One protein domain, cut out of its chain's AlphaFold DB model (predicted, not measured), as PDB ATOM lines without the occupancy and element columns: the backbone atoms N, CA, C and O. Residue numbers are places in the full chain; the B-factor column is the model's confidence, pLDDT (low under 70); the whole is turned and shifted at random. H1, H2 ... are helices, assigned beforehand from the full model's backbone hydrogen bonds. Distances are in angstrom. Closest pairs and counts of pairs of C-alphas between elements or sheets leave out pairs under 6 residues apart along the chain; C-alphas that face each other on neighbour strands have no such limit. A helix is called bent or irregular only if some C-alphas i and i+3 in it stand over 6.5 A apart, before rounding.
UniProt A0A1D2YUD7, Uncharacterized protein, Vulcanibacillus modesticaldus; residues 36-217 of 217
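What this domain is: This is residues 36 to 217 of the 217 residues of an uncharacterized protein of Vulcanibacillus modesticaldus (UniProt A0A1D2YUD7). An elongated bundle of five helices, H1, H2, H4, H5 and H8, runs up and down along the long axis, each helix against the one before it. H3 follows H2 toward one end of the bundle, where the short helices H6 and H7 also lie; residues 165 to 177 form a long loop between H5 and H6. The printed part has 182 residues with eight named helices, H1 to H8 in order, and no named strand; its class is all helix. It is compact, with a radius of gyration of the C-alphas of 17.1 A and spans of 53 by 31 by 28 A.

How they stand to each other: H1, residues 36 to 66, is the hub, touching five helices. With residues 56 to 63 alone it touches H2, residues 75 to 89, in a hairpin at a shallow tilt of 7 degrees; the closest C-alphas, of Val 60 and Leu 78, are 6.8 A apart. H3, residues 92 to 107, touches residues 39 to 46 of H1 at a steep tilt of 60 degrees, closest at Ser 43 and Val 102, whose C-alphas are 5.3 A apart. H4, residues 113 to 140, touches H1 at 37 degrees, only just steep, with the closest C-alphas, of Asn 53 and Val 130, 7.2 A apart. H5, residues 147 to 164, touches H1 opposite ways at a shallow tilt of 21 degrees; the closest C-alphas, of Ala 61 and Ser 154, are 4.3 A apart. H6, residues 178 to 183, touches H1, with the closest C-alphas, of Tyr 44 and Val 183, 5.9 A apart. H7, residues 185 to 191, touches no helix. H8, residues 194 to 214, touches H4 the same way at 18 degrees, a shallow tilt, with the closest C-alphas, of Val 122 and Met 205, 6.1 A apart; H1 and H8 are apart. Every O i to N i+4 pair is within hydrogen-bond range in H5, H6 and H8, against 25 of 27 in H1, 8 of 11 in H2, 9 of 12 in H3, 23 of 24 in H4 and 2 of 3 in H7.

Where its parts are: H1 begins at C-alpha 36 (96.112, 107.226, 206.718) and is 45.4 A long. H3 has a kink of 32 degrees near residue 101 and is only just irregular: C-alphas 104 and 107 are 6.7 A apart. H4 is 40.0 A long, H5 25.7 A and H8 30.5 A, ending at C-alpha 214 (115.328, 102.152, 169.810).

The domain as a whole: The two C-alphas farthest apart, of Glu 36 and Ser 70, are 55.3 A apart. The printed part has no cut, and the link from H5 to H6 is long. Mean pLDDT of the printed part is 78.2; 46 residues are under 70, among them 36 to 45 and 87 to 98.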
ATOM      1  N   GLU A  36      94.996 108.015 207.244       65.44
ATOM      2  CA  GLU A  36      96.112 107.226 206.718       65.44
ATOM      3  C   GLU A  36      95.645 106.065 205.827       65.44
ATOM      4  O   GLU A  36      96.265 105.814 204.799       65.44
ATOM      5  N   SER A  37      94.518 105.432 206.166       65.19
ATOM      6  CA  SER A  37      93.866 104.420 205.327       65.19
ATOM      7  C   SER A  37      93.500 104.952 203.940       65.19
ATOM      8  O   SER A  37      93.778 104.296 202.947       65.19
ATOM      9  N   ASP A  38      92.951 106.166 203.868       62.28
ATOM     10  CA  ASP A  38      92.500 106.768 202.610       62.28
ATOM     11  C   ASP A  38      93.702 107.082 201.711       62.28
ATOM     12  O   ASP A  38      93.661 106.873 200.504       62.28
ATOM     13  N   VAL A  39      94.810 107.545 202.302       67.00
ATOM     14  CA  VAL A  39      96.067 107.795 201.581       67.00
ATOM     15  C   VAL A  39      96.667 106.491 201.051       67.00
ATOM     16  O   VAL A  39      97.190 106.477 199.937       67.00
ATOM     17  N   ILE A  40      96.587 105.399 201.816       65.94
ATOM     18  CA  ILE A  40      97.057 104.074 201.387       65.94
ATOM     19  C   ILE A  40      96.212 103.552 200.220       65.94
ATOM     20  O   ILE A  40      96.786 103.160 199.206       65.94
ATOM     21  N   ASP A  41      94.882 103.623 200.306       65.75
ATOM     22  CA  ASP A  41      93.980 103.192 199.227       65.75
ATOM     23  C   ASP A  41      94.177 104.029 197.953       65.75
ATOM     24  O   ASP A  41      94.252 103.499 196.843       65.75
ATOM     25  N   ILE A  42      94.340 105.347 198.099       66.06
ATOM     26  CA  ILE A  42      94.660 106.250 196.987       66.06
ATOM     27  C   ILE A  42      96.010 105.887 196.358       66.06
ATOM     28  O   ILE A  42      96.129 105.873 195.133       66.06
ATOM     29  N   SER A  43      97.018 105.573 197.177       67.56
ATOM     30  CA  SER A  43      98.330 105.126 196.695       67.56
ATOM     31  C   SER A  43      98.200 103.831 195.909       67.56
ATOM     32  O   SER A  43      98.700 103.744 194.792       67.56
ATOM     33  N   TYR A  44      97.456 102.859 196.437       67.81
ATOM     34  CA  TYR A  44      97.201 101.588 195.775       67.81
ATOM     35  C   TYR A  44      96.601 101.788 194.374       67.81
ATOM     36  O   TYR A  44      97.181 101.335 193.389       67.81
ATOM     37  N   HIS A  45      95.515 102.557 194.260       66.25
ATOM     38  CA  HIS A  45      94.860 102.834 192.974       66.25
ATOM     39  C   HIS A  45      95.699 103.690 192.023       66.25
ATOM     40  O   HIS A  45      95.666 103.504 190.808       66.25
ATOM     41  N   TYR A  46      96.480 104.630 192.550       70.25
ATOM     42  CA  TYR A  46      97.424 105.394 191.743       70.25
ATOM     43  C   TYR A  46      98.501 104.476 191.141       70.25
ATOM     44  O   TYR A  46      98.842 104.601 189.961       70.25
ATOM     45  N   PHE A  47      98.987 103.503 191.912       74.19
ATOM     46  CA  PHE A  47     100.021 102.564 191.480       74.19
ATOM     47  C   PHE A  47      99.502 101.361 190.680       74.19
ATOM     48  O   PHE A  47     100.297 100.738 189.972       74.19
ATOM     49  N   GLU A  48      98.186 101.119 190.618       72.31
ATOM     50  CA  GLU A  48      97.573 100.263 189.581       72.31
ATOM     51  C   GLU A  48      97.939 100.724 188.158       72.31
ATOM     52  O   GLU A  48      97.912  99.942 187.206       72.31
ATOM     53  N   ARG A  49      98.364 101.979 187.988       75.81
ATOM     54  CA  ARG A  49      98.905 102.476 186.723       75.81
ATOM     55  C   ARG A  49     100.271 101.886 186.368       75.81
ATOM     56  O   ARG A  49     100.503 101.603 185.197       75.81
ATOM     57  N   VAL A  50     101.152 101.647 187.344       78.38
ATOM     58  CA  VAL A  50     102.423 100.929 187.111       78.38
ATOM     59  C   VAL A  50     102.126  99.515 186.626       78.38
ATOM     60  O   VAL A  50     102.714  99.066 185.644       78.38
ATOM     61  N   TYR A  51     101.147  98.860 187.254       80.31
ATOM     62  CA  TYR A  51     100.660  97.550 186.829       80.31
ATOM     63  C   TYR A  51     100.065  97.584 185.411       80.31
ATOM     64  O   TYR A  51     100.440  96.783 184.556       80.31
ATOM     65  N   THR A  52      99.209  98.563 185.112       78.69
ATOM     66  CA  THR A  52      98.616  98.743 183.777       78.69
ATOM     67  C   THR A  52      99.692  98.951 182.704       78.69
ATOM     68  O   THR A  52      99.602  98.377 181.618       78.69
ATOM     69  N   ASN A  53     100.744  99.715 183.010       81.88
ATOM     70  CA  ASN A  53     101.880  99.916 182.110       81.88
ATOM     71  C   ASN A  53     102.672  98.619 181.896       81.88
ATOM     72  O   ASN A  53     103.004  98.292 180.758       81.88
ATOM     73  N   ALA A  54     102.932  97.851 182.960       83.44
ATOM     74  CA  ALA A  54     103.619  96.561 182.866       83.44
ATOM     75  C   ALA A  54     102.851  95.563 181.982       83.44
ATOM     76  O   ALA A  54     103.457  94.896 181.138       83.44
ATOM     77  N   MET A  55     101.520  95.521 182.120       82.00
ATOM     78  CA  MET A  55     100.629  94.717 181.279       82.00
ATOM     79  C   MET A  55     100.655  95.168 179.818       82.00
ATOM     80  O   MET A  55     100.739  94.335 178.916       82.00
ATOM     81  N   PHE A  56     100.621  96.481 179.569       85.50
ATOM     82  CA  PHE A  56     100.743  97.024 178.218       85.50
ATOM     83  C   PHE A  56     102.066  96.603 177.562       85.50
ATOM     84  O   PHE A  56     102.047  96.068 176.454       85.50
ATOM     85  N   PHE A  57     103.203  96.781 178.243       86.38
ATOM     86  CA  PHE A  57     104.511  96.407 177.696       86.38
ATOM     87  C   PHE A  57     104.626  94.906 177.414       86.38
ATOM     88  O   PHE A  57     105.147  94.539 176.363       86.38
ATOM     89  N   SER A  58     104.091  94.054 178.295       84.25
ATOM     90  CA  SER A  58     104.070  92.599 178.089       84.25
ATOM     91  C   SER A  58     103.280  92.210 176.835       84.25
ATOM     92  O   SER A  58     103.795  91.513 175.961       84.25
ATOM     93  N   ASN A  59     102.066  92.742 176.670       84.00
ATOM     94  CA  ASN A  59     101.226  92.443 175.505       84.00
ATOM     95  C   ASN A  59     101.869  92.899 174.187       84.00
ATOM     96  O   ASN A  59     101.781  92.201 173.173       84.00
ATOM     97  N   VAL A  60     102.539  94.057 174.201       83.81
ATOM     98  CA  VAL A  60     103.309  94.537 173.048       83.81
ATOM     99  C   VAL A  60     104.481  93.595 172.764       83.81
ATOM    100  O   VAL A  60     104.662  93.211 171.615       83.81
ATOM    101  N   ALA A  61     105.244  93.181 173.779       84.75
ATOM    102  CA  ALA A  61     106.368  92.259 173.608       84.75
ATOM    103  C   ALA A  61     105.934  90.911 173.004       84.75
ATOM    104  O   ALA A  61     106.528  90.457 172.025       84.75
ATOM    105  N   ILE A  62     104.866  90.304 173.536       82.81
ATOM    106  CA  ILE A  62     104.289  89.052 173.021       82.81
ATOM    107  C   ILE A  62     103.909  89.216 171.549       82.81
ATOM    108  O   ILE A  62     104.379  88.456 170.707       82.81
ATOM    109  N   THR A  63     103.157  90.273 171.228       80.31
ATOM    110  CA  THR A  63     102.733  90.552 169.849       80.31
ATOM    111  C   THR A  63     103.936  90.719 168.917       80.31
ATOM    112  O   THR A  63     103.960  90.143 167.837       80.31
ATOM    113  N   LEU A  64     104.965  91.467 169.331       80.62
ATOM    114  CA  LEU A  64     106.180  91.670 168.534       80.62
ATOM    115  C   LEU A  64     106.988  90.376 168.322       80.62
ATOM    116  O   LEU A  64     107.649  90.252 167.298       80.62
ATOM    117  N   ASN A  65     106.956  89.432 169.269       78.88
ATOM    118  CA  ASN A  65     107.637  88.137 169.145       78.88
ATOM    119  C   ASN A  65     106.895  87.153 168.233       78.88
ATOM    120  O   ASN A  65     107.534  86.339 167.574       78.88
ATOM    121  N   GLU A  66     105.564  87.208 168.209       76.12
ATOM    122  CA  GLU A  66     104.722  86.357 167.355       76.12
ATOM    123  C   GLU A  66     104.755  86.777 165.877       76.12
ATOM    124  O   GLU A  66     104.354  86.012 164.999       76.12
ATOM    125  N   MET A  67     105.243  87.984 165.587       72.75
ATOM    126  CA  MET A  67     105.396  88.495 164.229       72.75
ATOM    127  C   MET A  67     106.677  87.948 163.588       72.75
ATOM    128  O   MET A  67     107.788  88.373 163.908       72.75
ATOM    129  N   ASP A  68     106.514  87.003 162.662       57.91
ATOM    130  CA  ASP A  68     107.606  86.474 161.839       57.91
ATOM    131  C   ASP A  68     108.116  87.537 160.845       57.91
ATOM    132  O   ASP A  68     107.346  88.343 160.317       57.91
ATOM    133  N   ALA A  69     109.415  87.523 160.541       54.50
ATOM    134  CA  ALA A  69     110.095  88.507 159.689       54.50
ATOM    135  C   ALA A  69     109.562  88.562 158.243       54.50
ATOM    136  O   ALA A  69     109.838  89.513 157.512       54.50
ATOM    137  N   SER A  70     108.826  87.534 157.815       54.00
ATOM    138  CA  SER A  70     108.195  87.443 156.495       54.00
ATOM    139  C   SER A  70     106.784  88.026 156.440       54.00
ATOM    140  O   SER A  70     106.211  88.149 155.353       54.00
ATOM    141  N   ASP A  71     106.185  88.332 157.589       56.19
ATOM    142  CA  ASP A  71     104.800  88.756 157.663       56.19
ATOM    143  C   ASP A  71     104.699  90.274 157.489       56.19
ATOM    144  O   ASP A  71     104.857  91.062 158.418       56.19
ATOM    145  N   ASN A  72     104.413  90.700 156.257       51.91
ATOM    146  CA  ASN A  72     104.169  92.104 155.909       51.91
ATOM    147  C   ASN A  72     102.924  92.703 156.601       51.91
ATOM    148  O   ASN A  72     102.582  93.863 156.345       51.91
ATOM    149  N   ARG A  73     102.221  91.944 157.456       56.91
ATOM    150  CA  ARG A  73     101.224  92.484 158.382       56.91
ATOM    151  C   ARG A  73     101.941  93.394 159.380       56.91
ATOM    152  O   ARG A  73     102.509  92.956 160.367       56.91
ATOM    153  N   LYS A  74     101.936  94.687 159.066       59.66
ATOM    154  CA  LYS A  74     102.492  95.795 159.851       59.66
ATOM    155  C   LYS A  74     101.990  95.771 161.300       59.66
ATOM    156  O   LYS A  74     100.940  95.202 161.589       59.66
ATOM    157  N   LEU A  75     102.682  96.492 162.188       68.31
ATOM    158  CA  LEU A  75     102.333  96.743 163.602       68.31
ATOM    159  C   LEU A  75     100.951  97.410 163.837       68.31
ATOM    160  O   LEU A  75     100.694  97.966 164.901       68.31
ATOM    161  N   GLU A  76     100.043  97.378 162.861       70.81
ATOM    162  CA  GLU A  76      98.699  97.955 162.895       70.81
ATOM    163  C   GLU A  76      97.865  97.417 164.063       70.81
ATOM    164  O   GLU A  76      97.148  98.184 164.700       70.81
ATOM    165  N   TYR A  77      98.012  96.140 164.430       70.38
ATOM    166  CA  TYR A  77      97.304  95.570 165.583       70.38
ATOM    167  C   TYR A  77      97.721  96.190 166.926       70.38
ATOM    168  O   TYR A  77      96.905  96.252 167.848       70.38
ATOM    169  N   LEU A  78      98.946  96.723 167.039       74.12
ATOM    170  CA  LEU A  78      99.399  97.419 168.248       74.12
ATOM    171  C   LEU A  78      98.630  98.726 168.489       74.12
ATOM    172  O   LEU A  78      98.520  99.165 169.634       74.12
ATOM    173  N   ILE A  79      98.009  99.301 167.449       71.88
ATOM    174  CA  ILE A  79      97.152 100.487 167.577       71.88
ATOM    175  C   ILE A  79      95.976 100.214 168.518       71.88
ATOM    176  O   ILE A  79      95.637 101.081 169.317       71.88
ATOM    177  N   TYR A  80      95.378  99.018 168.490       73.12
ATOM    178  CA  TYR A  80      94.235  98.701 169.356       73.12
ATOM    179  C   TYR A  80      94.614  98.684 170.841       73.12
ATOM    180  O   TYR A  80      93.879  99.227 171.671       73.12
ATOM    181  N   TYR A  81      95.782  98.129 171.178       76.25
ATOM    182  CA  TYR A  81      96.311  98.141 172.545       76.25
ATOM    183  C   TYR A  81      96.614  99.567 173.016       76.25
ATOM    184  O   TYR A  81      96.283  99.949 174.140       76.25
ATOM    185  N   MET A  82      97.192 100.379 172.132       73.69
ATOM    186  CA  MET A  82      97.511 101.777 172.404       73.69
ATOM    187  C   MET A  82      96.267 102.652 172.570       73.69
ATOM    188  O   MET A  82      96.225 103.466 173.486       73.69
ATOM    189  N   ASP A  83      95.254 102.502 171.716       72.56
ATOM    190  CA  ASP A  83      94.014 103.279 171.791       72.56
ATOM    191  C   ASP A  83      93.196 102.903 173.032       72.56
ATOM    192  O   ASP A  83      92.628 103.781 173.688       72.56
ATOM    193  N   GLY A  84      93.172 101.615 173.395       71.00
ATOM    194  CA  GLY A  84      92.600 101.151 174.659       71.00
ATOM    195  C   GLY A  84      93.287 101.797 175.864       71.00
ATOM    196  O   GLY A  84      92.618 102.367 176.728       71.00
ATOM    197  N   TYR A  85      94.623 101.798 175.879       74.06
ATOM    198  CA  TYR A  85      95.407 102.459 176.922       74.06
ATOM    199  C   TYR A  85      95.201 103.980 176.941       74.06
ATOM    200  O   TYR A  85      94.980 104.568 177.997       74.06
ATOM    201  N   LYS A  86      95.209 104.643 175.780       70.38
ATOM    202  CA  LYS A  86      95.010 106.092 175.674       70.38
ATOM    203  C   LYS A  86      93.676 106.516 176.285       70.38
ATOM    204  O   LYS A  86      93.647 107.471 177.053       70.38
ATOM    205  N   LYS A  87      92.596 105.778 176.018       69.31
ATOM    206  CA  LYS A  87      91.281 106.027 176.632       69.31
ATOM    207  C   LYS A  87      91.298 105.861 178.154       69.31
ATOM    208  O   LYS A  87      90.640 106.625 178.854       69.31
ATOM    209  N   ALA A  88      92.071 104.911 178.684       65.31
ATOM    210  CA  ALA A  88      92.288 104.799 180.130       65.31
ATOM    211  C   ALA A  88      93.061 106.016 180.687       65.31
ATOM    212  O   ALA A  88      92.762 106.512 181.774       65.31
ATOM    213  N   MET A  89      94.001 106.544 179.903       66.56
ATOM    214  CA  MET A  89      94.864 107.677 180.246       66.56
ATOM    215  C   MET A  89      94.241 109.054 180.035       66.56
ATOM    216  O   MET A  89      94.723 110.027 180.599       66.56
ATOM    217  N   GLU A  90      93.145 109.198 179.300       65.31
ATOM    218  CA  GLU A  90      92.432 110.484 179.182       65.31
ATOM    219  C   GLU A  90      91.915 111.002 180.544       65.31
ATOM    220  O   GLU A  90      91.556 112.170 180.680       65.31
ATOM    221  N   ARG A  91      91.984 110.176 181.598       59.75
ATOM    222  CA  ARG A  91      91.762 110.552 183.002       59.75
ATOM    223  C   ARG A  91      93.015 111.083 183.730       59.75
ATOM    224  O   ARG A  91      92.963 111.286 184.938       59.75
ATOM    225  N   VAL A  92      94.130 111.333 183.031       57.75
ATOM    226  CA  VAL A  92      95.459 111.716 183.569       57.75
ATOM    227  C   VAL A  92      95.445 112.911 184.524       57.75
ATOM    228  O   VAL A  92      96.176 112.879 185.509       57.75
ATOM    229  N   ASN A  93      94.610 113.927 184.293       55.53
ATOM    230  CA  ASN A  93      94.576 115.112 185.163       55.53
ATOM    231  C   ASN A  93      94.195 114.765 186.611       55.53
ATOM    232  O   ASN A  93      94.701 115.383 187.538       55.53
ATOM    233  N   LEU A  94      93.380 113.723 186.803       58.69
ATOM    234  CA  LEU A  94      93.008 113.212 188.123       58.69
ATOM    235  C   LEU A  94      94.202 112.562 188.842       58.69
ATOM    236  O   LEU A  94      94.295 112.607 190.062       58.69
ATOM    237  N   TYR A  95      95.139 111.990 188.084       61.88
ATOM    238  CA  TYR A  95      96.309 111.310 188.629       61.88
ATOM    239  C   TYR A  95      97.408 112.284 189.066       61.88
ATOM    240  O   TYR A  95      98.126 111.962 190.000       61.88
ATOM    241  N   ASN A  96      97.530 113.473 188.468       64.12
ATOM    242  CA  ASN A  96      98.570 114.437 188.858       64.12
ATOM    243  C   ASN A  96      98.351 115.005 190.274       64.12
ATOM    244  O   ASN A  96      99.303 115.150 191.041       64.12
ATOM    245  N   ASP A  97      97.100 115.292 190.641       65.62
ATOM    246  CA  ASP A  97      96.763 115.766 191.991       65.62
ATOM    247  C   ASP A  97      96.901 114.640 193.026       65.62
ATOM    248  O   ASP A  97      97.374 114.853 194.145       65.62
ATOM    249  N   VAL A  98      96.554 113.416 192.624       69.25
ATOM    250  CA  VAL A  98      96.713 112.205 193.435       69.25
ATOM    251  C   VAL A  98      98.188 111.863 193.654       69.25
ATOM    252  O   VAL A  98      98.574 111.549 194.776       69.25
ATOM    253  N   GLU A  99      99.028 111.990 192.627       72.50
ATOM    254  CA  GLU A  99     100.473 111.763 192.701       72.50
ATOM    255  C   GLU A  99     101.089 112.576 193.834       72.50
ATOM    256  O   GLU A  99     101.798 112.038 194.681       72.50
ATOM    257  N   LYS A 100     100.757 113.868 193.908       72.50
ATOM    258  CA  LYS A 100     101.262 114.727 194.974       72.50
ATOM    259  C   LYS A 100     100.855 114.212 196.355       72.50
ATOM    260  O   LYS A 100     101.695 114.135 197.239       72.50
ATOM    261  N   ILE A 101      99.598 113.807 196.537       72.50
ATOM    262  CA  ILE A 101      99.114 113.263 197.814       72.50
ATOM    263  C   ILE A 101      99.888 111.995 198.195       72.50
ATOM    264  O   ILE A 101     100.312 111.866 199.342       72.50
ATOM    265  N   VAL A 102     100.102 111.091 197.241       75.31
ATOM    266  CA  VAL A 102     100.786 109.808 197.442       75.31
ATOM    267  C   VAL A 102     102.260 109.999 197.797       75.31
ATOM    268  O   VAL A 102     102.732 109.457 198.797       75.31
ATOM    269  N   PHE A 103     102.990 110.807 197.029       78.69
ATOM    270  CA  PHE A 103     104.401 111.073 197.305       78.69
ATOM    271  C   PHE A 103     104.582 111.871 198.602       78.69
ATOM    272  O   PHE A 103     105.403 111.488 199.436       78.69
ATOM    273  N   ASP A 104     103.773 112.912 198.818       75.94
ATOM    274  CA  ASP A 104     103.918 113.801 199.974       75.94
ATOM    275  C   ASP A 104     103.437 113.159 201.286       75.94
ATOM    276  O   ASP A 104     103.906 113.567 202.347       75.94
ATOM    277  N   ASN A 105     102.536 112.161 201.256       71.25
ATOM    278  CA  ASN A 105     101.931 111.596 202.478       71.25
ATOM    279  C   ASN A 105     102.104 110.081 202.674       71.25
ATOM    280  O   ASN A 105     102.048 109.628 203.822       71.25
ATOM    281  N   ALA A 106     102.271 109.286 201.614       76.94
ATOM    282  CA  ALA A 106     102.430 107.833 201.722       76.94
ATOM    283  C   ALA A 106     103.905 107.435 201.696       76.94
ATOM    284  O   ALA A 106     104.390 106.801 202.633       76.94
ATOM    285  N   LEU A 107     104.623 107.838 200.645       80.62
ATOM    286  CA  LEU A 107     106.019 107.447 200.442       80.62
ATOM    287  C   LEU A 107     106.987 108.259 201.303       80.62
ATOM    288  O   LEU A 107     107.950 107.695 201.815       80.62
ATOM    289  N   SER A 108     106.718 109.547 201.536       83.75
ATOM    290  CA  SER A 108     107.572 110.431 202.350       83.75
ATOM    291  C   SER A 108     107.770 109.978 203.798       83.75
ATOM    292  O   SER A 108     108.728 110.380 204.452       83.75
ATOM    293  N   LYS A 109     106.881 109.117 204.308       83.88
ATOM    294  CA  LYS A 109     107.014 108.484 205.627       83.88
ATOM    295  C   LYS A 109     108.126 107.434 205.679       83.88
ATOM    296  O   LYS A 109     108.574 107.094 206.771       83.88
ATOM    297  N   TYR A 110     108.510 106.885 204.529       85.62
ATOM    298  CA  TYR A 110     109.426 105.751 204.414       85.62
ATOM    299  C   TYR A 110     110.694 106.094 203.630       85.62
ATOM    300  O   TYR A 110     111.740 105.511 203.901       85.62
ATOM    301  N   TYR A 111     110.613 107.021 202.676       87.19
ATOM    302  CA  TYR A 111     111.697 107.346 201.753       87.19
ATOM    303  C   TYR A 111     112.277 108.734 202.012       87.19
ATOM    304  O   TYR A 111     111.552 109.693 202.282       87.19
ATOM    305  N   ASP A 112     113.600 108.833 201.888       88.00
ATOM    306  CA  ASP A 112     114.310 110.108 201.859       88.00
ATOM    307  C   ASP A 112     113.998 110.910 200.577       88.00
ATOM    308  O   ASP A 112     113.436 110.393 199.610       88.00
ATOM    309  N   GLN A 113     114.336 112.205 200.575       84.38
ATOM    310  CA  GLN A 113     113.983 113.117 199.477       84.38
ATOM    311  C   GLN A 113     114.557 112.702 198.119       84.38
ATOM    312  O   GLN A 113     113.892 112.874 197.100       84.38
ATOM    313  N   GLU A 114     115.773 112.169 198.099       87.81
ATOM    314  CA  GLU A 114     116.422 111.714 196.871       87.81
ATOM    315  C   GLU A 114     115.709 110.472 196.321       87.81
ATOM    316  O   GLU A 114     115.340 110.440 195.152       87.81
ATOM    317  N   LEU A 115     115.384 109.498 197.176       86.62
ATOM    318  CA  LEU A 115     114.631 108.312 196.773       86.62
ATOM    319  C   LEU A 115     113.216 108.660 196.278       86.62
ATOM    320  O   LEU A 115     112.734 108.073 195.307       86.62
ATOM    321  N   LEU A 116     112.551 109.642 196.896       86.06
ATOM    322  CA  LEU A 116     111.274 110.182 196.405       86.06
ATOM    323  C   LEU A 116     111.409 110.823 195.020       86.06
ATOM    324  O   LEU A 116     110.530 110.666 194.172       86.06
ATOM    325  N   TYR A 117     112.498 111.550 194.782       87.12
ATOM    326  CA  TYR A 117     112.774 112.153 193.485       87.12
ATOM    327  C   TYR A 117     113.008 111.089 192.404       87.12
ATOM    328  O   TYR A 117     112.405 111.166 191.328       87.12
ATOM    329  N   ASP A 118     113.811 110.067 192.700       86.19
ATOM    330  CA  ASP A 118     114.127 108.979 191.770       86.19
ATOM    331  C   ASP A 118     112.875 108.169 191.418       86.19
ATOM    332  O   ASP A 118     112.570 107.944 190.242       86.19
ATOM    333  N   THR A 119     112.086 107.799 192.432       85.38
ATOM    334  CA  THR A 119     110.812 107.081 192.256       85.38
ATOM    335  C   THR A 119     109.797 107.886 191.437       85.38
ATOM    336  O   THR A 119     109.133 107.341 190.552       85.38
ATOM    337  N   LYS A 120     109.691 109.201 191.662       85.25
ATOM    338  CA  LYS A 120     108.818 110.071 190.859       85.25
ATOM    339  C   LYS A 120     109.289 110.166 189.412       85.25
ATOM    340  O   LYS A 120     108.482 110.110 188.480       85.25
ATOM    341  N   THR A 121     110.598 110.283 189.220       87.56
ATOM    342  CA  THR A 121     111.211 110.397 187.897       87.56
ATOM    343  C   THR A 121     110.967 109.138 187.074       87.56
ATOM    344  O   THR A 121     110.442 109.245 185.966       87.56
ATOM    345  N   VAL A 122     111.229 107.944 187.620       87.81
ATOM    346  CA  VAL A 122     110.995 106.690 186.882       87.81
ATOM    347  C   VAL A 122     109.532 106.504 186.507       87.81
ATOM    348  O   VAL A 122     109.233 106.097 185.387       87.81
ATOM    349  N   LEU A 123     108.597 106.883 187.380       83.44
ATOM    350  CA  LEU A 123     107.174 106.786 187.078       83.44
ATOM    351  C   LEU A 123     106.756 107.719 185.933       83.44
ATOM    352  O   LEU A 123     105.974 107.338 185.056       83.44
ATOM    353  N   ARG A 124     107.288 108.943 185.919       82.94
ATOM    354  CA  ARG A 124     107.054 109.897 184.834       82.94
ATOM    355  C   ARG A 124     107.606 109.369 183.513       82.94
ATOM    356  O   ARG A 124     106.891 109.386 182.515       82.94
ATOM    357  N   GLU A 125     108.840 108.876 183.508       86.62
ATOM    358  CA  GLU A 125     109.488 108.362 182.298       86.62
ATOM    359  C   GLU A 125     108.819 107.076 181.784       86.62
ATOM    360  O   GLU A 125     108.637 106.933 180.578       86.62
ATOM    361  N   LEU A 126     108.324 106.199 182.669       85.56
ATOM    362  CA  LEU A 126     107.473 105.062 182.290       85.56
ATOM    363  C   LEU A 126     106.216 105.513 181.551       85.56
ATOM    364  O   LEU A 126     105.896 104.996 180.482       85.56
ATOM    365  N   ASN A 127     105.507 106.499 182.102       79.81
ATOM    366  CA  ASN A 127     104.305 107.044 181.477       79.81
ATOM    367  C   ASN A 127     104.606 107.687 180.111       79.81
ATOM    368  O   ASN A 127     103.835 107.514 179.165       79.81
ATOM    369  N   LEU A 128     105.732 108.400 179.993       81.31
ATOM    370  CA  LEU A 128     106.193 108.983 178.732       81.31
ATOM    371  C   LEU A 128     106.592 107.912 177.715       81.31
ATOM    372  O   LEU A 128     106.294 108.067 176.533       81.31
ATOM    373  N   LEU A 129     107.223 106.820 178.147       85.00
ATOM    374  CA  LEU A 129     107.594 105.714 177.272       85.00
ATOM    375  C   LEU A 129     106.363 105.082 176.625       85.00
ATOM    376  O   LEU A 129     106.375 104.857 175.417       85.00
ATOM    377  N   VAL A 130     105.283 104.859 177.384       78.75
ATOM    378  CA  VAL A 130     104.038 104.342 176.794       78.75
ATOM    379  C   VAL A 130     103.520 105.290 175.711       78.75
ATOM    380  O   VAL A 130     103.140 104.847 174.625       78.75
ATOM    381  N   PHE A 131     103.563 106.603 175.959       74.31
ATOM    382  CA  PHE A 131     103.185 107.592 174.953       74.31
ATOM    383  C   PHE A 131     104.095 107.528 173.716       74.31
ATOM    384  O   PHE A 131     103.585 107.506 172.597       74.31
ATOM    385  N   LYS A 132     105.419 107.444 173.883       78.06
ATOM    386  CA  LYS A 132     106.370 107.360 172.761       78.06
ATOM    387  C   LYS A 132     106.187 106.085 171.941       78.06
ATOM    388  O   LYS A 132     106.126 106.175 170.720       78.06
ATOM    389  N   LEU A 133     106.034 104.930 172.592       76.44
ATOM    390  CA  LEU A 133     105.697 103.666 171.928       76.44
ATOM    391  C   LEU A 133     104.415 103.827 171.122       76.44
ATOM    392  O   LEU A 133     104.389 103.501 169.938       76.44
ATOM    393  N   SER A 134     103.392 104.434 171.728       69.81
ATOM    394  CA  SER A 134     102.132 104.675 171.040       69.81
ATOM    395  C   SER A 134     102.289 105.595 169.822       69.81
ATOM    396  O   SER A 134     101.740 105.360 168.749       69.81
ATOM    397  N   HIS A 135     103.088 106.646 169.939       71.81
ATOM    398  CA  HIS A 135     103.251 107.605 168.861       71.81
ATOM    399  C   HIS A 135     104.088 107.037 167.706       71.81
ATOM    400  O   HIS A 135     103.687 107.140 166.546       71.81
ATOM    401  N   ASN A 136     105.215 106.398 168.019       71.69
ATOM    402  CA  ASN A 136     106.173 105.938 167.018       71.69
ATOM    403  C   ASN A 136     105.684 104.694 166.276       71.69
ATOM    404  O   ASN A 136     105.830 104.645 165.057       71.69
ATOM    405  N   ILE A 137     105.008 103.753 166.948       67.56
ATOM    406  CA  ILE A 137     104.359 102.618 166.268       67.56
ATOM    407  C   ILE A 137     103.388 103.127 165.200       67.56
ATOM    408  O   ILE A 137     103.411 102.646 164.070       67.56
ATOM    409  N   LYS A 138     102.595 104.159 165.517       65.00
ATOM    410  CA  LYS A 138     101.638 104.757 164.579       65.00
ATOM    411  C   LYS A 138     102.309 105.414 163.366       65.00
ATOM    412  O   LYS A 138     101.751 105.378 162.273       65.00
ATOM    413  N   GLN A 139     103.492 106.005 163.533       66.12
ATOM    414  CA  GLN A 139     104.256 106.578 162.416       66.12
ATOM    415  C   GLN A 139     104.943 105.502 161.557       66.12
ATOM    416  O   GLN A 139     105.060 105.659 160.340       66.12
ATOM    417  N   GLN A 140     105.360 104.395 162.175       65.00
ATOM    418  CA  GLN A 140     106.082 103.286 161.541       65.00
ATOM    419  C   GLN A 140     105.167 102.333 160.748       65.00
ATOM    420  O   GLN A 140     105.667 101.501 160.000       65.00
ATOM    421  N   LEU A 141     103.835 102.496 160.802       59.81
ATOM    422  CA  LEU A 141     102.847 101.672 160.073       59.81
ATOM    423  C   LEU A 141     103.063 101.596 158.552       59.81
ATOM    424  O   LEU A 141     102.439 100.788 157.873       59.81
ATOM    425  N   ASN A 142     103.938 102.420 157.979       57.25
ATOM    426  CA  ASN A 142     104.235 102.422 156.550       57.25
ATOM    427  C   ASN A 142     105.653 101.974 156.195       57.25
ATOM    428  O   ASN A 142     106.021 102.064 155.025       57.25
ATOM    429  N   ARG A 143     106.442 101.491 157.159       62.25
ATOM    430  CA  ARG A 143     107.823 101.064 156.927       62.25
ATOM    431  C   ARG A 143     108.071  99.683 157.538       62.25
ATOM    432  O   ARG A 143     107.635  99.438 158.659       62.25
ATOM    433  N   PRO A 144     108.744  98.774 156.818       65.06
ATOM    434  CA  PRO A 144     109.200  97.528 157.414       65.06
ATOM    435  C   PRO A 144     110.247  97.839 158.493       65.06
ATOM    436  O   PRO A 144     111.188  98.595 158.242       65.06
ATOM    437  N   ILE A 145     110.073  97.270 159.687       69.69
ATOM    438  CA  ILE A 145     111.082  97.300 160.751       69.69
ATOM    439  C   ILE A 145     111.956  96.055 160.595       69.69
ATOM    440  O   ILE A 145     111.447  94.963 160.348       69.69
ATOM    441  N   ASP A 146     113.269  96.221 160.739       75.75
ATOM    442  CA  ASP A 146     114.212  95.103 160.746       75.75
ATOM    443  C   ASP A 146     113.868  94.075 161.846       75.75
ATOM    444  O   ASP A 146     113.600  94.434 162.995       75.75
ATOM    445  N   SER A 147     113.896  92.785 161.503       78.38
ATOM    446  CA  SER A 147     113.508  91.696 162.412       78.38
ATOM    447  C   SER A 147     114.377  91.622 163.673       78.38
ATOM    448  O   SER A 147     113.860  91.385 164.769       78.38
ATOM    449  N   ASN A 148     115.683  91.889 163.564       80.44
ATOM    450  CA  ASN A 148     116.562  91.891 164.732       80.44
ATOM    451  C   ASN A 148     116.223  93.062 165.655       80.44
ATOM    452  O   ASN A 148     116.164  92.881 166.873       80.44
ATOM    453  N   LYS A 149     115.938  94.238 165.085       79.75
ATOM    454  CA  LYS A 149     115.471  95.405 165.846       79.75
ATOM    455  C   LYS A 149     114.145  95.113 166.556       79.75
ATOM    456  O   LYS A 149     114.007  95.414 167.740       79.75
ATOM    457  N   MET A 150     113.199  94.455 165.885       78.62
ATOM    458  CA  MET A 150     111.909  94.082 166.476       78.62
ATOM    459  C   MET A 150     112.068  93.118 167.661       78.62
ATOM    460  O   MET A 150     111.496  93.345 168.728       78.62
ATOM    461  N   LYS A 151     112.934  92.109 167.518       81.56
ATOM    462  CA  LYS A 151     113.273  91.173 168.597       81.56
ATOM    463  C   LYS A 151     113.959  91.864 169.778       81.56
ATOM    464  O   LYS A 151     113.665  91.559 170.931       81.56
ATOM    465  N   GLN A 152     114.855  92.817 169.518       83.56
ATOM    466  CA  GLN A 152     115.517  93.599 170.569       83.56
ATOM    467  C   GLN A 152     114.535  94.478 171.352       83.56
ATOM    468  O   GLN A 152     114.616  94.529 172.583       83.56
ATOM    469  N   ILE A 153     113.607  95.144 170.657       82.19
ATOM    470  CA  ILE A 153     112.553  95.951 171.285       82.19
ATOM    471  C   ILE A 153     111.644  95.053 172.127       82.19
ATOM    472  O   ILE A 153     111.405  95.369 173.290       82.19
ATOM    473  N   SER A 154     111.199  93.917 171.580       86.12
ATOM    474  CA  SER A 154     110.361  92.961 172.309       86.12
ATOM    475  C   SER A 154     111.034  92.464 173.592       86.12
ATOM    476  O   SER A 154     110.468  92.601 174.676       86.12
ATOM    477  N   ASN A 155     112.280  91.988 173.502       86.56
ATOM    478  CA  ASN A 155     113.028  91.528 174.674       86.56
ATOM    479  C   ASN A 155     113.183  92.635 175.724       86.56
ATOM    480  O   ASN A 155     112.987  92.387 176.908       86.56
ATOM    481  N   SER A 156     113.473  93.867 175.297       88.88
ATOM    482  CA  SER A 156     113.635  94.993 176.224       88.88
ATOM    483  C   SER A 156     112.315  95.366 176.915       88.88
ATOM    484  O   SER A 156     112.319  95.689 178.099       88.88
ATOM    485  N   LEU A 157     111.181  95.294 176.210       89.19
ATOM    486  CA  LEU A 157     109.848  95.495 176.791       89.19
ATOM    487  C   LEU A 157     109.477  94.387 177.784       89.19
ATOM    488  O   LEU A 157     108.891  94.673 178.828       89.19
ATOM    489  N   HIS A 158     109.847  93.143 177.481       86.94
ATOM    490  CA  HIS A 158     109.657  92.006 178.381       86.94
ATOM    491  C   HIS A 158     110.495  92.147 179.658       86.94
ATOM    492  O   HIS A 158     109.973  92.015 180.767       86.94
ATOM    493  N   ASP A 159     111.773  92.505 179.517       88.56
ATOM    494  CA  ASP A 159     112.678  92.779 180.639       88.56
ATOM    495  C   ASP A 159     112.192  93.962 181.485       88.56
ATOM    496  O   ASP A 159     112.263  93.925 182.718       88.56
ATOM    497  N   LEU A 160     111.658  95.008 180.842       90.62
ATOM    498  CA  LEU A 160     111.034  96.124 181.543       90.62
ATOM    499  C   LEU A 160     109.838  95.642 182.359       90.62
ATOM    500  O   LEU A 160     109.778  95.918 183.553       90.62
ATOM    501  N   SER A 161     108.916  94.896 181.740       88.06
ATOM    502  CA  SER A 161     107.731  94.363 182.418       88.06
ATOM    503  C   SER A 161     108.130  93.583 183.672       88.06
ATOM    504  O   SER A 161     107.648  93.903 184.753       88.06
ATOM    505  N   ARG A 162     109.130  92.695 183.578       84.69
ATOM    506  CA  ARG A 162     109.656  91.933 184.725       84.69
ATOM    507  C   ARG A 162     110.209  92.792 185.864       84.69
ATOM    508  O   ARG A 162     110.036  92.422 187.022       84.69
ATOM    509  N   ASN A 163     110.856  93.920 185.566       85.69
ATOM    510  CA  ASN A 163     111.338  94.852 186.596       85.69
ATOM    511  C   ASN A 163     110.200  95.628 187.275       85.69
ATOM    512  O   ASN A 163     110.298  95.982 188.453       85.69
ATOM    513  N   LEU A 164     109.121  95.896 186.537       86.88
ATOM    514  CA  LEU A 164     107.946  96.586 187.061       86.88
ATOM    515  C   LEU A 164     107.096  95.659 187.924       86.88
ATOM    516  O   LEU A 164     106.766  96.005 189.056       86.88
ATOM    517  N   TYR A 165     106.760  94.497 187.372       82.94
ATOM    518  CA  TYR A 165     105.937  93.463 187.973       82.94
ATOM    519  C   TYR A 165     106.207  92.140 187.234       82.94
ATOM    520  O   TYR A 165     105.951  92.062 186.030       82.94
ATOM    521  N   PRO A 166     106.716  91.087 187.894       68.81
ATOM    522  CA  PRO A 166     106.952  89.810 187.233       68.81
ATOM    523  C   PRO A 166     105.641  89.269 186.654       68.81
ATOM    524  O   PRO A 166     104.686  89.003 187.370       68.81
ATOM    525  N   PHE A 167     105.580  89.132 185.332       62.03
ATOM    526  CA  PHE A 167     104.360  88.743 184.617       62.03
ATOM    527  C   PHE A 167     103.879  87.325 184.973       62.03
ATOM    528  O   PHE A 167     102.688  87.033 184.928       62.03
ATOM    529  N   ASP A 168     104.814  86.461 185.372       65.06
ATOM    530  CA  ASP A 168     104.584  85.030 185.568       65.06
ATOM    531  C   ASP A 168     103.976  84.699 186.953       65.06
ATOM    532  O   ASP A 168     103.579  83.561 187.207       65.06
ATOM    533  N   SER A 169     103.880  85.682 187.858       66.56
ATOM    534  CA  SER A 169     103.344  85.500 189.211       66.56
ATOM    535  C   SER A 169     103.069  86.836 189.891       66.56
ATOM    536  O   SER A 169     103.837  87.777 189.720       66.56
ATOM    537  N   THR A 170     102.061  86.911 190.763       70.38
ATOM    538  CA  THR A 170     102.001  88.023 191.721       70.38
ATOM    539  C   THR A 170     103.294  88.037 192.541       70.38
ATOM    540  O   THR A 170     103.575  87.022 193.182       70.38
ATOM    541  N   PRO A 171     104.099  89.120 192.499       72.31
ATOM    542  CA  PRO A 171     105.330  89.191 193.267       72.31
ATOM    543  C   PRO A 171     104.997  89.038 194.745       72.31
ATOM    544  O   PRO A 171     103.968  89.539 195.218       72.31
ATOM    545  N   ALA A 172     105.871  88.362 195.484       84.44
ATOM    546  CA  ALA A 172     105.783  88.396 196.931       84.44
ATOM    547  C   ALA A 172     105.910  89.860 197.378       84.44
ATOM    548  O   ALA A 172     106.590  90.661 196.734       84.44
ATOM    549  N   GLN A 173     105.215  90.257 198.445       85.69
ATOM    550  CA  GLN A 173     105.162  91.673 198.853       85.69
ATOM    551  C   GLN A 173     106.542  92.241 199.232       85.69
ATOM    552  O   GLN A 173     106.732  93.456 199.260       85.69
ATOM    553  N   ASP A 174     107.493  91.362 199.539       88.38
ATOM    554  CA  ASP A 174     108.885  91.638 199.859       88.38
ATOM    555  C   ASP A 174     109.845  91.517 198.667       88.38
ATOM    556  O   ASP A 174     111.037  91.759 198.841       88.38
ATOM    557  N   ASP A 175     109.377  91.213 197.457       90.38
ATOM    558  CA  ASP A 175     110.231  91.259 196.269       90.38
ATOM    559  C   ASP A 175     110.586  92.711 195.919       90.38
ATOM    560  O   ASP A 175     109.712  93.581 195.869       90.38
ATOM    561  N   LEU A 176     111.854  92.986 195.592       90.69
ATOM    562  CA  LEU A 176     112.296  94.318 195.161       90.69
ATOM    563  C   LEU A 176     111.925  94.595 193.693       90.69
ATOM    564  O   LEU A 176     112.784  94.633 192.805       90.69
ATOM    565  N   THR A 177     110.630  94.784 193.448       89.44
ATOM    566  CA  THR A 177     110.041  95.214 192.171       89.44
ATOM    567  C   THR A 177     109.636  96.679 192.242       89.44
ATOM    568  O   THR A 177     109.396  97.211 193.329       89.44
ATOM    569  N   LEU A 178     109.501  97.344 191.090       87.69
ATOM    570  CA  LEU A 178     109.027  98.725 191.100       87.69
ATOM    571  C   LEU A 178     107.602  98.827 191.670       87.69
ATOM    572  O   LEU A 178     107.325  99.735 192.446       87.69
ATOM    573  N   TYR A 179     106.720  97.869 191.369       86.38
ATOM    574  CA  TYR A 179     105.388  97.798 191.971       86.38
ATOM    575  C   TYR A 179     105.439  97.759 193.507       86.38
ATOM    576  O   TYR A 179     104.787  98.576 194.156       86.38
ATOM    577  N   ASN A 180     106.251  96.884 194.110       87.81
ATOM    578  CA  ASN A 180     106.310  96.767 195.570       87.81
ATOM    579  C   ASN A 180     106.991  97.967 196.243       87.81
ATOM    580  O   ASN A 180     106.581  98.346 197.340       87.81
ATOM    581  N   ILE A 181     107.967  98.608 195.584       88.50
ATOM    582  CA  ILE A 181     108.547  99.888 196.039       88.50
ATOM    583  C   ILE A 181     107.441 100.933 196.235       88.50
ATOM    584  O   ILE A 181     107.512 101.763 197.140       88.50
ATOM    585  N   PHE A 182     106.395 100.883 195.421       82.00
ATOM    586  CA  PHE A 182     105.293 101.827 195.495       82.00
ATOM    587  C   PHE A 182     104.143 101.375 196.401       82.00
ATOM    588  O   PHE A 182     103.605 102.178 197.163       82.00
ATOM    589  N   VAL A 183     103.765 100.097 196.337       79.81
ATOM    590  CA  VAL A 183     102.570  99.563 197.011       79.81
ATOM    591  C   VAL A 183     102.860  99.080 198.433       79.81
ATOM    592  O   VAL A 183     102.011  99.215 199.315       79.81
ATOM    593  N   TYR A 184     104.072  98.586 198.699       86.19
ATOM    594  CA  TYR A 184     104.478  98.041 199.997       86.19
ATOM    595  C   TYR A 184     105.749  98.706 200.562       86.19
ATOM    596  O   TYR A 184     106.640  98.007 201.057       86.19
ATOM    597  N   PRO A 185     105.848 100.053 200.593       86.69
ATOM    598  CA  PRO A 185     107.083 100.758 200.948       86.69
ATOM    599  C   PRO A 185     107.597 100.382 202.342       86.69
ATOM    600  O   PRO A 185     108.793 100.200 202.541       86.69
ATOM    601  N   LYS A 186     106.690 100.157 203.301       88.62
ATOM    602  CA  LYS A 186     107.030  99.716 204.662       88.62
ATOM    603  C   LYS A 186     107.723  98.351 204.705       88.62
ATOM    604  O   LYS A 186     108.556  98.135 205.579       88.62
ATOM    605  N   ILE A 187     107.330  97.417 203.839       91.12
ATOM    606  CA  ILE A 187     107.936  96.079 203.759       91.12
ATOM    607  C   ILE A 187     109.295  96.198 203.068       91.12
ATOM    608  O   ILE A 187     110.284  95.675 203.570       91.12
ATOM    609  N   ILE A 188     109.361  96.976 201.989       93.56
ATOM    610  CA  ILE A 188     110.585  97.180 201.217       93.56
ATOM    611  C   ILE A 188     111.692  97.820 202.061       93.56
ATOM    612  O   ILE A 188     112.773  97.249 202.141       93.56
ATOM    613  N   VAL A 189     111.434  98.913 202.790       92.75
ATOM    614  CA  VAL A 189     112.472  99.548 203.641       92.75
ATOM    615  C   VAL A 189     112.901  98.708 204.843       92.75
ATOM    616  O   VAL A 189     113.907  99.009 205.479       92.75
ATOM    617  N   ARG A 190     112.126  97.678 205.210       94.81
ATOM    618  CA  ARG A 190     112.525  96.726 206.258       94.81
ATOM    619  C   ARG A 190     113.517  95.691 205.744       94.81
ATOM    620  O   ARG A 190     114.303  95.189 206.543       94.81
ATOM    621  N   ASN A 191     113.455  95.378 204.454       95.31
ATOM    622  CA  ASN A 191     114.191  94.275 203.846       95.31
ATOM    623  C   ASN A 191     115.352  94.745 202.957       95.31
ATOM    624  O   ASN A 191     116.288  93.981 202.758       95.31
ATOM    625  N   TYR A 192     115.311  95.986 202.465       95.56
ATOM    626  CA  TYR A 192     116.310  96.553 201.561       95.56
ATOM    627  C   TYR A 192     116.740  97.948 202.010       95.56
ATOM    628  O   TYR A 192     115.951  98.741 202.529       95.56
ATOM    629  N   SER A 193     118.006  98.262 201.764       94.50
ATOM    630  CA  SER A 193     118.577  99.590 201.967       94.50
ATOM    631  C   SER A 193     118.123 100.579 200.888       94.50
ATOM    632  O   SER A 193     117.812 100.194 199.760       94.50
ATOM    633  N   SER A 194     118.173 101.884 201.188       91.88
ATOM    634  CA  SER A 194     117.911 102.930 200.186       91.88
ATOM    635  C   SER A 194     118.775 102.771 198.929       91.88
ATOM    636  O   SER A 194     118.294 103.021 197.828       91.88
ATOM    637  N   ALA A 195     120.028 102.323 199.072       93.94
ATOM    638  CA  ALA A 195     120.937 102.112 197.946       93.94
ATOM    639  C   ALA A 195     120.443 101.007 196.996       93.94
ATOM    640  O   ALA A 195     120.433 101.202 195.784       93.94
ATOM    641  N   GLU A 196     119.972  99.879 197.533       95.12
ATOM    642  CA  GLU A 196     119.419  98.778 196.732       95.12
ATOM    643  C   GLU A 196     118.135  99.198 196.008       95.12
ATOM    644  O   GLU A 196     117.947  98.891 194.829       95.12
ATOM    645  N   ILE A 197     117.269  99.955 196.690       94.25
ATOM    646  CA  ILE A 197     116.030 100.474 196.098       94.25
ATOM    647  C   ILE A 197     116.355 101.420 194.932       94.25
ATOM    648  O   ILE A 197     115.775 101.284 193.853       94.25
ATOM    649  N   ARG A 198     117.315 102.339 195.107       93.50
ATOM    650  CA  ARG A 198     117.767 103.234 194.026       93.50
ATOM    651  C   ARG A 198     118.375 102.469 192.868       93.50
ATOM    652  O   ARG A 198     117.985 102.707 191.733       93.50
ATOM    653  N   GLN A 199     119.230 101.485 193.136       93.12
ATOM    654  CA  GLN A 199     119.810 100.652 192.085       93.12
ATOM    655  C   GLN A 199     118.725  99.941 191.257       93.12
ATOM    656  O   GLN A 199     118.823  99.859 190.030       93.12
ATOM    657  N   ARG A 200     117.643  99.467 191.894       92.19
ATOM    658  CA  ARG A 200     116.485  98.914 191.171       92.19
ATOM    659  C   ARG A 200     115.801  99.973 190.298       92.19
ATOM    660  O   ARG A 200     115.493  99.687 189.137       92.19
ATOM    661  N   ILE A 201     115.580 101.180 190.814       92.88
ATOM    662  CA  ILE A 201     114.987 102.296 190.056       92.88
ATOM    663  C   ILE A 201     115.861 102.666 188.850       92.88
ATOM    664  O   ILE A 201     115.361 102.752 187.728       92.88
ATOM    665  N   GLU A 202     117.169 102.795 189.052       92.19
ATOM    666  CA  GLU A 202     118.153 103.087 188.009       92.19
ATOM    667  C   GLU A 202     118.181 102.000 186.933       92.19
ATOM    668  O   GLU A 202     118.146 102.309 185.742       92.19
ATOM    669  N   SER A 203     118.159 100.721 187.325       91.62
ATOM    670  CA  SER A 203     118.101  99.609 186.367       91.62
ATOM    671  C   SER A 203     116.853  99.677 185.482       91.62
ATOM    672  O   SER A 203     116.925  99.433 184.279       91.62
ATOM    673  N   THR A 204     115.721 100.101 186.052       91.62
ATOM    674  CA  THR A 204     114.471 100.298 185.310       91.62
ATOM    675  C   THR A 204     114.597 101.479 184.345       91.62
ATOM    676  O   THR A 204     114.220 101.368 183.179       91.62
ATOM    677  N   MET A 205     115.188 102.590 184.795       92.75
ATOM    678  CA  MET A 205     115.446 103.767 183.962       92.75
ATOM    679  C   MET A 205     116.359 103.480 182.771       92.75
ATOM    680  O   MET A 205     116.088 103.948 181.665       92.75
ATOM    681  N   LEU A 206     117.401 102.672 182.958       91.88
ATOM    682  CA  LEU A 206     118.288 102.261 181.868       91.88
ATOM    683  C   LEU A 206     117.529 101.495 180.777       91.88
ATOM    684  O   LEU A 206     117.729 101.754 179.589       91.88
ATOM    685  N   ILE A 207     116.616 100.600 181.164       91.31
ATOM    686  CA  ILE A 207     115.790  99.853 180.207       91.31
ATOM    687  C   ILE A 207     114.826 100.799 179.473       91.31
ATOM    688  O   ILE A 207     114.706 100.719 178.251       91.31
ATOM    689  N   ILE A 208     114.186 101.732 180.187       91.00
ATOM    690  CA  ILE A 208     113.292 102.744 179.595       91.00
ATOM    691  C   ILE A 208     114.012 103.579 178.533       91.00
ATOM    692  O   ILE A 208     113.467 103.806 177.447       91.00
ATOM    693  N   ASN A 209     115.232 104.028 178.834       89.25
ATOM    694  CA  ASN A 209     116.036 104.834 177.919       89.25
ATOM    695  C   ASN A 209     116.423 104.032 176.675       89.25
ATOM    696  O   ASN A 209     116.182 104.491 175.561       89.25
ATOM    697  N   LYS A 210     116.885 102.789 176.854       88.19
ATOM    698  CA  LYS A 210     117.227 101.889 175.746       88.19
ATOM    699  C   LYS A 210     116.048 101.658 174.794       88.19
ATOM    700  O   LYS A 210     116.214 101.702 173.574       88.19
ATOM    701  N   ILE A 211     114.845 101.428 175.330       86.50
ATOM    702  CA  ILE A 211     113.636 101.282 174.502       86.50
ATOM    703  C   ILE A 211     113.323 102.605 173.798       86.50
ATOM    704  O   ILE A 211     113.031 102.594 172.606       86.50
ATOM    705  N   SER A 212     113.404 103.732 174.514       84.88
ATOM    706  CA  SER A 212     113.123 105.067 173.968       84.88
ATOM    707  C   SER A 212     114.028 105.437 172.791       84.88
ATOM    708  O   SER A 212     113.539 106.003 171.818       84.88
ATOM    709  N   GLU A 213     115.317 105.116 172.862       83.56
ATOM    710  CA  GLU A 213     116.276 105.323 171.769       83.56
ATOM    711  C   GLU A 213     115.931 104.427 170.572       83.56
ATOM    712  O   GLU A 213     115.802 104.897 169.444       83.56
ATOM    713  N   SER A 214     115.639 103.151 170.842       78.69
ATOM    714  CA  SER A 214     115.328 102.152 169.810       78.69
ATOM    715  C   SER A 214     114.084 102.490 168.975       78.69
ATOM    716  O   SER A 214     113.964 102.027 167.842       78.69
ATOM    717  N   ILE A 215     113.149 103.274 169.520       74.38
ATOM    718  CA  ILE A 215     111.926 103.703 168.820       74.38
ATOM    719  C   ILE A 215     112.051 105.067 168.126       74.38
ATOM    720  O   ILE A 215     111.115 105.437 167.418       74.38
ATOM    721  N   GLN A 216     113.115 105.843 168.364       68.62
ATOM    722  CA  GLN A 216     113.332 107.169 167.757       68.62
ATOM    723  C   GLN A 216     114.113 107.108 166.435       68.62
ATOM    724  O   GLN A 216     113.928 107.986 165.592       68.62
ATOM    725  N   GLU A 217     114.948 106.083 166.263       54.41
ATOM    726  CA  GLU A 217     115.677 105.759 165.025       54.41
ATOM    727  C   GLU A 217     114.807 105.020 163.998       54.41
ATOM    728  O   GLU A 217     114.881 105.352 162.796       54.41
TER     729      GLU A 217